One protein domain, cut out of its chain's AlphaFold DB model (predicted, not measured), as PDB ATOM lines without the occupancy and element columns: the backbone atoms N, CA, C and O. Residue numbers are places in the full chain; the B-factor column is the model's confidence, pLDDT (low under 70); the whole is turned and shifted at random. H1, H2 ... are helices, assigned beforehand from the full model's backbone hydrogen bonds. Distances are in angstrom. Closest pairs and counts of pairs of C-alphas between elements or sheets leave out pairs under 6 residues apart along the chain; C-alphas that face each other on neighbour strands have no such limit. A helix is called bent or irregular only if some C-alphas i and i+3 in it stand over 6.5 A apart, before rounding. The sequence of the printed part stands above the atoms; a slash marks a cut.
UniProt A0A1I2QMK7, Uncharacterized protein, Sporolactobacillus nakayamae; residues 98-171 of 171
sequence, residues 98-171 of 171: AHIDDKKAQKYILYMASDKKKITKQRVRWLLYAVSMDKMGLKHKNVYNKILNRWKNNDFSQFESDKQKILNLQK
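This is residues 98 to 171 of the 171 residues of an uncharacterized protein of Sporolactobacillus nakayamae (UniProt A0A1I2QMK7). Four helices of 12 residues each run up and down in a small bundle, each against the one before it in the chain. Seen end-on they make a flattened diamond, with H1 and H3 facing each other across its short diagonal and H2 and H4 at the two far corners. The printed part has 74 residues, with four named helices in the order H1, H2, H3, H4 and no named strand; the class is all helix. It is compact, with a radius of gyration of the C-alphas of 11.1 A and spans of 30 by 28 by 17 A.

H1, residues 102 to 113, touches H4, residues 159 to 170, at a shallow tilt of 26 degrees, opposite ways; their closest C-alphas, those of Ala 113 and Lys 163, are 5.7 A apart. H1 only just touches H2, residues 121 to 132, with 3 pairs of C-alphas within 8 A; residues 105 to 108 of H1 and 127 to 131 of H2 alone take part, and the closest C-alphas, Ala 105 and Val 131, are 7.3 A apart. H2 touches H3, residues 141 to 152, at a shallow tilt of 22 degrees, opposite ways, with C-alphas 128 and 148 closest at 6.0 A. H1 and H2, and H2 and H3, are helical hairpins. H3 is close to but not clearly touching H1, with C-alphas 105 and 144 closest at 7.7 A, and likewise H4, with C-alphas 147 and 162 closest at 6.6 A. H2 and H4 are apart. Every O i to N i+4 pair is within hydrogen-bond range in H1, H2 and H3; in H4, 7 of 8 are.

H1 begins at C-alpha 102 (-67.646, 50.411, 50.234) and is 15.9 A long, H2 16.2 A, and H3 16.0 A. H4 is 18.2 A long and ends at C-alpha 170 (-66.612, 59.412, 46.471); it is neither bent nor irregular, but only just: C-alphas 167 and 170 are 6.0 A apart.

The two C-alphas farthest apart, those of Lys 135 and Ser 157, are 30.9 A apart. The printed part has no cut, and its three links between helices are short. Mean pLDDT of the printed part is 93.7; residue 171, the chain's last, is under 70.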
ATOM      1  N   ALA A  98     -70.028  38.317  51.679       91.38
ATOM      2  CA  ALA A  98     -69.082  38.553  52.765       91.38
ATOM      3  C   ALA A  98     -67.809  39.313  52.336       91.38
ATOM      4  O   ALA A  98     -66.980  39.623  53.185       91.38
ATOM      5  N   HIS A  99     -67.637  39.641  51.050       90.88
ATOM      6  CA  HIS A  99     -66.464  40.364  50.530       90.88
ATOM      7  C   HIS A  99     -66.813  41.697  49.840       90.88
ATOM      8  O   HIS A  99     -66.045  42.240  49.030       90.88
ATOM      9  N   ILE A 100     -67.969  42.263  50.197       93.62
ATOM     10  CA  ILE A 100     -68.410  43.596  49.781       93.62
ATOM     11  C   ILE A 100     -67.823  44.693  50.672       93.62
ATOM     12  O   ILE A 100     -68.198  44.845  51.829       93.62
ATOM     13  N   ASP A 101     -66.937  45.498  50.085       94.00
ATOM     14  CA  ASP A 101     -66.432  46.755  50.650       94.00
ATOM     15  C   ASP A 101     -67.231  47.972  50.128       94.00
ATOM     16  O   ASP A 101     -68.081  47.842  49.238       94.00
ATOM     17  N   ASP A 102     -66.961  49.176  50.658       94.00
ATOM     18  CA  ASP A 102     -67.646  50.411  50.234       94.00
ATOM     19  C   ASP A 102     -67.521  50.655  48.727       94.00
ATOM     20  O   ASP A 102     -68.486  51.072  48.088       94.00
ATOM     21  N   LYS A 103     -66.354  50.386  48.133       94.44
ATOM     22  CA  LYS A 103     -66.116  50.632  46.706       94.44
ATOM     23  C   LYS A 103     -67.004  49.729  45.851       94.44
ATOM     24  O   LYS A 103     -67.627  50.211  44.902       94.44
ATOM     25  N   LYS A 104     -67.103  48.440  46.189       95.81
ATOM     26  CA  LYS A 104     -67.978  47.479  45.501       95.81
ATOM     27  C   LYS A 104     -69.451  47.812  45.721       95.81
ATOM     28  O   LYS A 104     -70.205  47.860  44.751       95.81
ATOM     29  N   ALA A 105     -69.848  48.134  46.953       96.31
ATOM     30  CA  ALA A 105     -71.216  48.549  47.259       96.31
ATOM     31  C   ALA A 105     -71.630  49.781  46.433       96.31
ATOM     32  O   ALA A 105     -72.681  49.772  45.791       96.31
ATOM     33  N   GLN A 106     -70.778  50.810  46.364       96.00
ATOM     34  CA  GLN A 106     -71.021  51.993  45.530       96.00
ATOM     35  C   GLN A 106     -71.104  51.641  44.046       96.00
ATOM     36  O   GLN A 106     -72.053  52.067  43.389       96.00
ATOM     37  N   LYS A 107     -70.157  50.848  43.522       96.94
ATOM     38  CA  LYS A 107     -70.159  50.387  42.121       96.94
ATOM     39  C   LYS A 107     -71.494  49.724  41.775       96.94
ATOM     40  O   LYS A 107     -72.101  50.076  40.765       96.94
ATOM     41  N   TYR A 108     -71.978  48.811  42.614       97.69
ATOM     42  CA  TYR A 108     -73.226  48.083  42.372       97.69
ATOM     43  C   TYR A 108     -74.467  48.965  42.482       97.69
ATOM     44  O   TYR A 108     -75.350  48.881  41.626       97.69
ATOM     45  N   ILE A 109     -74.529  49.862  43.469       97.62
ATOM     46  CA  ILE A 109     -75.655  50.798  43.581       97.62
ATOM     47  C   ILE A 109     -75.661  51.777  42.404       97.62
ATOM     48  O   ILE A 109     -76.724  52.020  41.844       97.62
ATOM     49  N   LEU A 110     -74.508  52.294  41.968       97.00
ATOM     50  CA  LEU A 110     -74.415  53.170  40.794       97.00
ATOM     51  C   LEU A 110     -74.781  52.445  39.501       97.00
ATOM     52  O   LEU A 110     -75.479  53.011  38.661       97.00
ATOM     53  N   TYR A 111     -74.357  51.189  39.350       97.38
ATOM     54  CA  TYR A 111     -74.769  50.354  38.228       97.38
ATOM     55  C   TYR A 111     -76.297  50.234  38.174       97.38
ATOM     56  O   TYR A 111     -76.894  50.482  37.127       97.38
ATOM     57  N   MET A 112     -76.943  49.948  39.305       97.75
ATOM     58  CA  MET A 112     -78.405  49.919  39.406       97.75
ATOM     59  C   MET A 112     -79.051  51.297  39.191       97.75
ATOM     60  O   MET A 112     -80.073  51.398  38.526       97.75
ATOM     61  N   ALA A 113     -78.439  52.374  39.684       96.62
ATOM     62  CA  ALA A 113     -78.919  53.747  39.514       96.62
ATOM     63  C   ALA A 113     -78.695  54.314  38.098       96.62
ATOM     64  O   ALA A 113     -79.132  55.426  37.800       96.62
ATOM     65  N   SER A 114     -77.994  53.594  37.217       96.38
ATOM     66  CA  SER A 114     -77.810  54.019  35.824       96.38
ATOM     67  C   SER A 114     -79.077  53.842  34.982       96.38
ATOM     68  O   SER A 114     -79.297  54.621  34.061       96.38
ATOM     69  N   ASP A 115     -79.909  52.853  35.317       95.44
ATOM     70  CA  ASP A 115     -81.179  52.559  34.655       95.44
ATOM     71  C   ASP A 115     -82.092  51.810  35.635       95.44
ATOM     72  O   ASP A 115     -81.708  50.768  36.166       95.44
ATOM     73  N   LYS A 116     -83.325  52.295  35.835       93.44
ATOM     74  CA  LYS A 116     -84.323  51.655  36.708       93.44
ATOM     75  C   LYS A 116     -84.557  50.180  36.362       93.44
ATOM     76  O   LYS A 116     -84.800  49.393  37.270       93.44
ATOM     77  N   LYS A 117     -84.420  49.779  35.091       95.31
ATOM     78  CA  LYS A 117     -84.537  48.371  34.661       95.31
ATOM     79  C   LYS A 117     -83.481  47.459  35.290       95.31
ATOM     80  O   LYS A 117     -83.695  46.256  35.394       95.31
ATOM     81  N   LYS A 118     -82.344  48.010  35.724       96.12
ATOM     82  CA  LYS A 118     -81.279  47.252  36.393       96.12
ATOM     83  C   LYS A 118     -81.568  46.999  37.869       96.12
ATOM     84  O   LYS A 118     -80.899  46.143  38.450       96.12
ATOM     85  N   ILE A 119     -82.541  47.698  38.463       96.62
ATOM     86  CA  ILE A 119     -82.998  47.465  39.835       96.62
ATOM     87  C   ILE A 119     -83.933  46.253  39.839       96.62
ATOM     88  O   ILE A 119     -85.155  46.377  39.797       96.62
ATOM     89  N   THR A 120     -83.349  45.058  39.884       95.94
ATOM     90  CA  THR A 120     -84.106  43.811  40.020       95.94
ATOM     91  C   THR A 120     -84.262  43.436  41.492       95.94
ATOM     92  O   THR A 120     -83.428  43.783  42.336       95.94
ATOM     93  N   LYS A 121     -85.321  42.681  41.823       94.31
ATOM     94  CA  LYS A 121     -85.546  42.175  43.191       94.31
ATOM     95  C   LYS A 121     -84.338  41.383  43.699       94.31
ATOM     96  O   LYS A 121     -83.950  41.556  44.850       94.31
ATOM     97  N   GLN A 122     -83.739  40.561  42.838       93.81
ATOM     98  CA  GLN A 122     -82.562  39.759  43.165       93.81
ATOM     99  C   GLN A 122     -81.367  40.643  43.541       93.81
ATOM    100  O   GLN A 122     -80.826  40.491  44.632       93.81
ATOM    101  N   ARG A 123     -81.005  41.623  42.701       96.62
ATOM    102  CA  ARG A 123     -79.878  42.537  42.962       96.62
ATOM    103  C   ARG A 123     -80.063  43.349  44.235       96.62
ATOM    104  O   ARG A 123     -79.125  43.471  45.021       96.62
ATOM    105  N   VAL A 124     -81.271  43.870  44.465       97.25
ATOM    106  CA  VAL A 124     -81.578  44.631  45.683       97.25
ATOM    107  C   VAL A 124     -81.459  43.752  46.921       97.25
ATOM    108  O   VAL A 124     -80.804  44.159  47.872       97.25
ATOM    109  N   ARG A 125     -82.056  42.552  46.924       94.50
ATOM    110  CA  ARG A 125     -81.983  41.636  48.074       94.50
ATOM    111  C   ARG A 125     -80.553  41.186  48.346       94.50
ATOM    112  O   ARG A 125     -80.120  41.251  49.491       94.50
ATOM    113  N   TRP A 126     -79.832  40.775  47.304       95.50
ATOM    114  CA  TRP A 126     -78.453  40.309  47.414       95.50
ATOM    115  C   TRP A 126     -77.559  41.389  48.020       95.50
ATOM    116  O   TRP A 126     -76.863  41.147  49.005       95.50
ATOM    117  N   LEU A 127     -77.638  42.615  47.488       96.81
ATOM    118  CA  LEU A 127     -76.806  43.709  47.973       96.81
ATOM    119  C   LEU A 127     -77.245  44.201  49.350       96.81
ATOM    120  O   LEU A 127     -76.386  44.511  50.167       96.81
ATOM    121  N   LEU A 128     -78.552  44.245  49.626       96.44
ATOM    122  CA  LEU A 128     -79.073  44.604  50.946       96.44
ATOM    123  C   LEU A 128     -78.564  43.634  52.014       96.44
ATOM    124  O   LEU A 128     -78.125  44.087  53.067       96.44
ATOM    125  N   TYR A 129     -78.567  42.327  51.727       94.50
ATOM    126  CA  TYR A 129     -77.972  41.326  52.609       94.50
ATOM    127  C   TYR A 129     -76.494  41.639  52.850       94.50
ATOM    128  O   TYR A 129     -76.097  41.837  53.996       94.50
ATOM    129  N   ALA A 130     -75.709  41.784  51.777       93.94
ATOM    130  CA  ALA A 130     -74.273  42.032  51.867       93.94
ATOM    131  C   ALA A 130     -73.935  43.283  52.699       93.94
ATOM    132  O   ALA A 130     -73.102  43.222  53.601       93.94
ATOM    133  N   VAL A 131     -74.622  44.411  52.473       95.06
ATOM    134  CA  VAL A 131     -74.356  45.647  53.235       95.06
ATOM    135  C   VAL A 131     -74.902  45.610  54.665       95.06
ATOM    136  O   VAL A 131     -74.485  46.407  55.506       95.06
ATOM    137  N   SER A 132     -75.844  44.709  54.959       91.50
ATOM    138  CA  SER A 132     -76.390  44.532  56.306       91.50
ATOM    139  C   SER A 132     -75.468  43.728  57.223       91.50
ATOM    140  O   SER A 132     -75.559  43.890  58.438       91.50
ATOM    141  N   MET A 133     -74.527  42.954  56.672       89.12
ATOM    142  CA  MET A 133     -73.544  42.203  57.454       89.12
ATOM    143  C   MET A 133     -72.661  43.164  58.266       89.12
ATOM    144  O   MET A 133     -72.011  44.057  57.724       89.12
ATOM    145  N   ASP A 134     -72.643  43.017  59.593       73.12
ATOM    146  CA  ASP A 134     -71.893  43.917  60.487       73.12
ATOM    147  C   ASP A 134     -70.371  43.784  60.354       73.12
ATOM    148  O   ASP A 134     -69.636  44.732  60.618       73.12
ATOM    149  N   LYS A 135     -69.891  42.635  59.871       73.81
ATOM    150  CA  LYS A 135     -68.461  42.304  59.790       73.81
ATOM    151  C   LYS A 135     -67.664  43.154  58.787       73.81
ATOM    152  O   LYS A 135     -66.441  43.127  58.833       73.81
ATOM    153  N   MET A 136     -68.331  43.904  57.905       72.00
ATOM    154  CA  MET A 136     -67.681  44.571  56.766       72.00
ATOM    155  C   MET A 136     -67.232  46.009  57.022       72.00
ATOM    156  O   MET A 136     -66.561  46.587  56.172       72.00
ATOM    157  N   GLY A 137     -67.598  46.611  58.161       81.75
ATOM    158  CA  GLY A 137     -67.129  47.955  58.522       81.75
ATOM    159  C   GLY A 137     -67.426  49.039  57.476       81.75
ATOM    160  O   GLY A 137     -66.667  49.997  57.365       81.75
ATOM    161  N   LEU A 138     -68.505  48.885  56.694       91.38
ATOM    162  CA  LEU A 138     -68.844  49.792  55.597       91.38
ATOM    163  C   LEU A 138     -69.077  51.219  56.116       91.38
ATOM    164  O   LEU A 138     -70.051  51.474  56.833       91.38
ATOM    165  N   LYS A 139     -68.238  52.167  55.686       93.81
ATOM    166  CA  LYS A 139     -68.273  53.582  56.084       93.81
ATOM    167  C   LYS A 139     -69.647  54.200  55.843       93.81
ATOM    168  O   LYS A 139     -70.125  54.979  56.665       93.81
ATOM    169  N   HIS A 140     -70.308  53.839  54.743       95.19
ATOM    170  CA  HIS A 140     -71.606  54.413  54.371       95.19
ATOM    171  C   HIS A 140     -72.769  53.416  54.439       95.19
ATOM    172  O   HIS A 140     -73.792  53.618  53.778       95.19
ATOM    173  N   LYS A 141     -72.659  52.375  55.279       94.44
ATOM    174  CA  LYS A 141     -73.695  51.345  55.500       94.44
ATOM    175  C   LYS A 141     -75.112  51.916  55.587       94.44
ATOM    176  O   LYS A 141     -76.025  51.441  54.915       94.44
ATOM    177  N   ASN A 142     -75.293  52.970  56.382       95.06
ATOM    178  CA  ASN A 142     -76.600  53.591  56.608       95.06
ATOM    179  C   ASN A 142     -77.199  54.198  55.332       95.06
ATOM    180  O   ASN A 142     -78.407  54.104  55.113       95.06
ATOM    181  N   VAL A 143     -76.366  54.788  54.469       96.81
ATOM    182  CA  VAL A 143     -76.810  55.351  53.186       96.81
ATOM    183  C   VAL A 143     -77.262  54.227  52.258       96.81
ATOM    184  O   VAL A 143     -78.362  54.303  51.708       96.81
ATOM    185  N   TYR A 144     -76.469  53.157  52.146       97.25
ATOM    186  CA  TYR A 144     -76.796  51.994  51.317       97.25
ATOM    187  C   TYR A 144     -78.088  51.320  51.776       97.25
ATOM    188  O   TYR A 144     -79.010  51.167  50.978       97.25
ATOM    189  N   ASN A 145     -78.206  51.015  53.070       96.50
ATOM    190  CA  ASN A 145     -79.403  50.412  53.652       96.50
ATOM    191  C   ASN A 145     -80.651  51.253  53.393       96.50
ATOM    192  O   ASN A 145     -81.696  50.717  53.025       96.50
ATOM    193  N   LYS A 146     -80.566  52.575  53.560       97.50
ATOM    194  CA  LYS A 146     -81.711  53.466  53.364       97.50
ATOM    195  C   LYS A 146     -82.191  53.473  51.906       97.50
ATOM    196  O   LYS A 146     -83.395  53.503  51.669       97.50
ATOM    197  N   ILE A 147     -81.266  53.454  50.946       97.88
ATOM    198  CA  ILE A 147     -81.587  53.419  49.511       97.88
ATOM    199  C   ILE A 147     -82.159  52.054  49.126       97.88
ATOM    200  O   ILE A 147     -83.258  51.976  48.578       97.88
ATOM    201  N   LEU A 148     -81.458  50.975  49.476       98.00
ATOM    202  CA  LEU A 148     -81.836  49.613  49.104       98.00
ATOM    203  C   LEU A 148     -83.171  49.188  49.725       98.00
ATOM    204  O   LEU A 148     -83.953  48.517  49.060       98.00
ATOM    205  N   ASN A 149     -83.489  49.625  50.949       97.75
ATOM    206  CA  ASN A 149     -84.799  49.351  51.551       97.75
ATOM    207  C   ASN A 149     -85.951  50.065  50.831       97.75
ATOM    208  O   ASN A 149     -87.012  49.468  50.663       97.75
ATOM    209  N   ARG A 150     -85.764  51.305  50.353       97.62
ATOM    210  CA  ARG A 150     -86.781  51.960  49.511       97.62
ATOM    211  C   ARG A 150     -86.986  51.197  48.209       97.62
ATOM    212  O   ARG A 150     -88.113  50.844  47.876       97.62
ATOM    213  N   TRP A 151     -85.896  50.869  47.519       97.56
ATOM    214  CA  TRP A 151     -85.962  50.144  46.249       97.56
ATOM    215  C   TRP A 151     -86.570  48.747  46.409       97.56
ATOM    216  O   TRP A 151     -87.336  48.317  45.552       97.56
ATOM    217  N   LYS A 152     -86.313  48.065  47.534       96.62
ATOM    218  CA  LYS A 152     -86.955  46.788  47.895       96.62
ATOM    219  C   LYS A 152     -88.481  46.911  47.960       96.62
ATOM    220  O   LYS A 152     -89.176  45.979  47.567       96.62
ATOM    221  N   ASN A 153     -88.985  48.057  48.414       96.19
ATOM    222  CA  ASN A 153     -90.411  48.370  48.510       96.19
ATOM    223  C   ASN A 153     -90.977  49.008  47.227       96.19
ATOM    224  O   ASN A 153     -92.084  49.537  47.248       96.19
ATOM    225  N   ASN A 154     -90.234  48.966  46.113       94.94
ATOM    226  CA  ASN A 154     -90.559  49.639  44.849       94.94
ATOM    227  C   ASN A 154     -90.748  51.166  44.975       94.94
ATOM    228  O   ASN A 154     -91.379  51.787  44.119       94.94
ATOM    229  N   ASP A 155     -90.191  51.789  46.017       97.44
ATOM    230  CA  ASP A 155     -90.181  53.242  46.162       97.44
ATOM    231  C   ASP A 155     -88.991  53.841  45.399       97.44
ATOM    232  O   ASP A 155     -87.837  53.795  45.838       97.44
ATOM    233  N   PHE A 156     -89.301  54.428  44.242       96.50
ATOM    234  CA  PHE A 156     -88.353  55.131  43.374       96.50
ATOM    235  C   PHE A 156     -88.585  56.647  43.334       96.50
ATOM    236  O   PHE A 156     -88.050  57.322  42.452       96.50
ATOM    237  N   SER A 157     -89.362  57.193  44.276       97.19
ATOM    238  CA  SER A 157     -89.679  58.628  44.343       97.19
ATOM    239  C   SER A 157     -88.430  59.511  44.454       97.19
ATOM    240  O   SER A 157     -88.416  60.640  43.972       97.19
ATOM    241  N   GLN A 158     -87.348  58.977  45.032       96.81
ATOM    242  CA  GLN A 158     -86.071  59.669  45.233       96.81
ATOM    243  C   GLN A 158     -84.953  59.187  44.298       96.81
ATOM    244  O   GLN A 158     -83.789  59.430  44.593       96.81
ATOM    245  N   PHE A 159     -85.267  58.515  43.186       96.25
ATOM    246  CA  PHE A 159     -84.270  57.840  42.341       96.25
ATOM    247  C   PHE A 159     -83.066  58.724  41.953       96.25
ATOM    248  O   PHE A 159     -81.924  58.345  42.215       96.25
ATOM    249  N   GLU A 160     -83.297  59.929  41.418       96.88
ATOM    250  CA  GLU A 160     -82.197  60.842  41.056       96.88
ATOM    251  C   GLU A 160     -81.431  61.355  42.280       96.88
ATOM    252  O   GLU A 160     -80.201  61.415  42.277       96.88
ATOM    253  N   SER A 161     -82.140  61.672  43.369       97.25
ATOM    254  CA  SER A 161     -81.506  62.082  44.629       97.25
ATOM    255  C   SER A 161     -80.618  60.972  45.194       97.25
ATOM    256  O   SER A 161     -79.526  61.240  45.687       97.25
ATOM    257  N   ASP A 162     -81.054  59.720  45.100       96.69
ATOM    258  CA  ASP A 162     -80.316  58.554  45.575       96.69
ATOM    259  C   ASP A 162     -79.051  58.313  44.755       96.69
ATOM    260  O   ASP A 162     -77.983  58.107  45.332       96.69
ATOM    261  N   LYS A 163     -79.134  58.448  43.427       96.06
ATOM    262  CA  LYS A 163     -77.964  58.423  42.542       96.06
ATOM    263  C   LYS A 163     -76.941  59.493  42.930       96.06
ATOM    264  O   LYS A 163     -75.764  59.180  43.100       96.06
ATOM    265  N   GLN A 164     -77.386  60.736  43.127       96.75
ATOM    266  CA  GLN A 164     -76.504  61.841  43.519       96.75
ATOM    267  C   GLN A 164     -75.889  61.641  44.907       96.75
ATOM    268  O   GLN A 164     -74.707  61.922  45.095       96.75
ATOM    269  N   LYS A 165     -76.649  61.110  45.874       96.56
ATOM    270  CA  LYS A 165     -76.113  60.760  47.200       96.56
ATOM    271  C   LYS A 165     -74.932  59.810  47.071       96.56
ATOM    272  O   LYS A 165     -73.907  60.080  47.676       96.56
ATOM    273  N   ILE A 166     -75.055  58.751  46.267       96.31
ATOM    274  CA  ILE A 166     -73.979  57.767  46.084       96.31
ATOM    275  C   ILE A 166     -72.772  58.371  45.363       96.31
ATOM    276  O   ILE A 166     -71.648  58.151  45.804       96.31
ATOM    277  N   LEU A 167     -72.983  59.168  44.308       95.19
ATOM    278  CA  LEU A 167     -71.896  59.867  43.607       95.19
ATOM    279  C   LEU A 167     -71.098  60.787  44.543       95.19
ATOM    280  O   LEU A 167     -69.884  60.909  44.412       95.19
ATOM    281  N   ASN A 168     -71.764  61.410  45.515       94.75
ATOM    282  CA  ASN A 168     -71.116  62.299  46.473       94.75
ATOM    283  C   ASN A 168     -70.376  61.571  47.609       94.75
ATOM    284  O   ASN A 168     -69.641  62.232  48.330       94.75
ATOM    285  N   LEU A 169     -70.511  60.247  47.764       91.69
ATOM    286  CA  LEU A 169     -69.726  59.476  48.747       91.69
ATOM    287  C   LEU A 169     -68.266  59.259  48.319       91.69
ATOM    288  O   LEU A 169     -67.458  58.789  49.116       91.69
ATOM    289  N   GLN A 170     -67.951  59.544  47.051       71.00
ATOM    290  CA  GLN A 170     -66.612  59.412  46.471       71.00
ATOM    291  C   GLN A 170     -65.735  60.652  46.680       71.00
ATOM    292  O   GLN A 170     -64.548  60.607  46.361       71.00
ATOM    293  N   LYS A 171     -66.331  61.751  47.154       60.84
ATOM    294  CA  LYS A 171     -65.660  63.020  47.442       60.84
ATOM    295  C   LYS A 171     -65.208  63.047  48.897       60.84
ATOM    296  O   LYS A 171     -64.109  63.585  49.133       60.84
TER     297      LYS A 171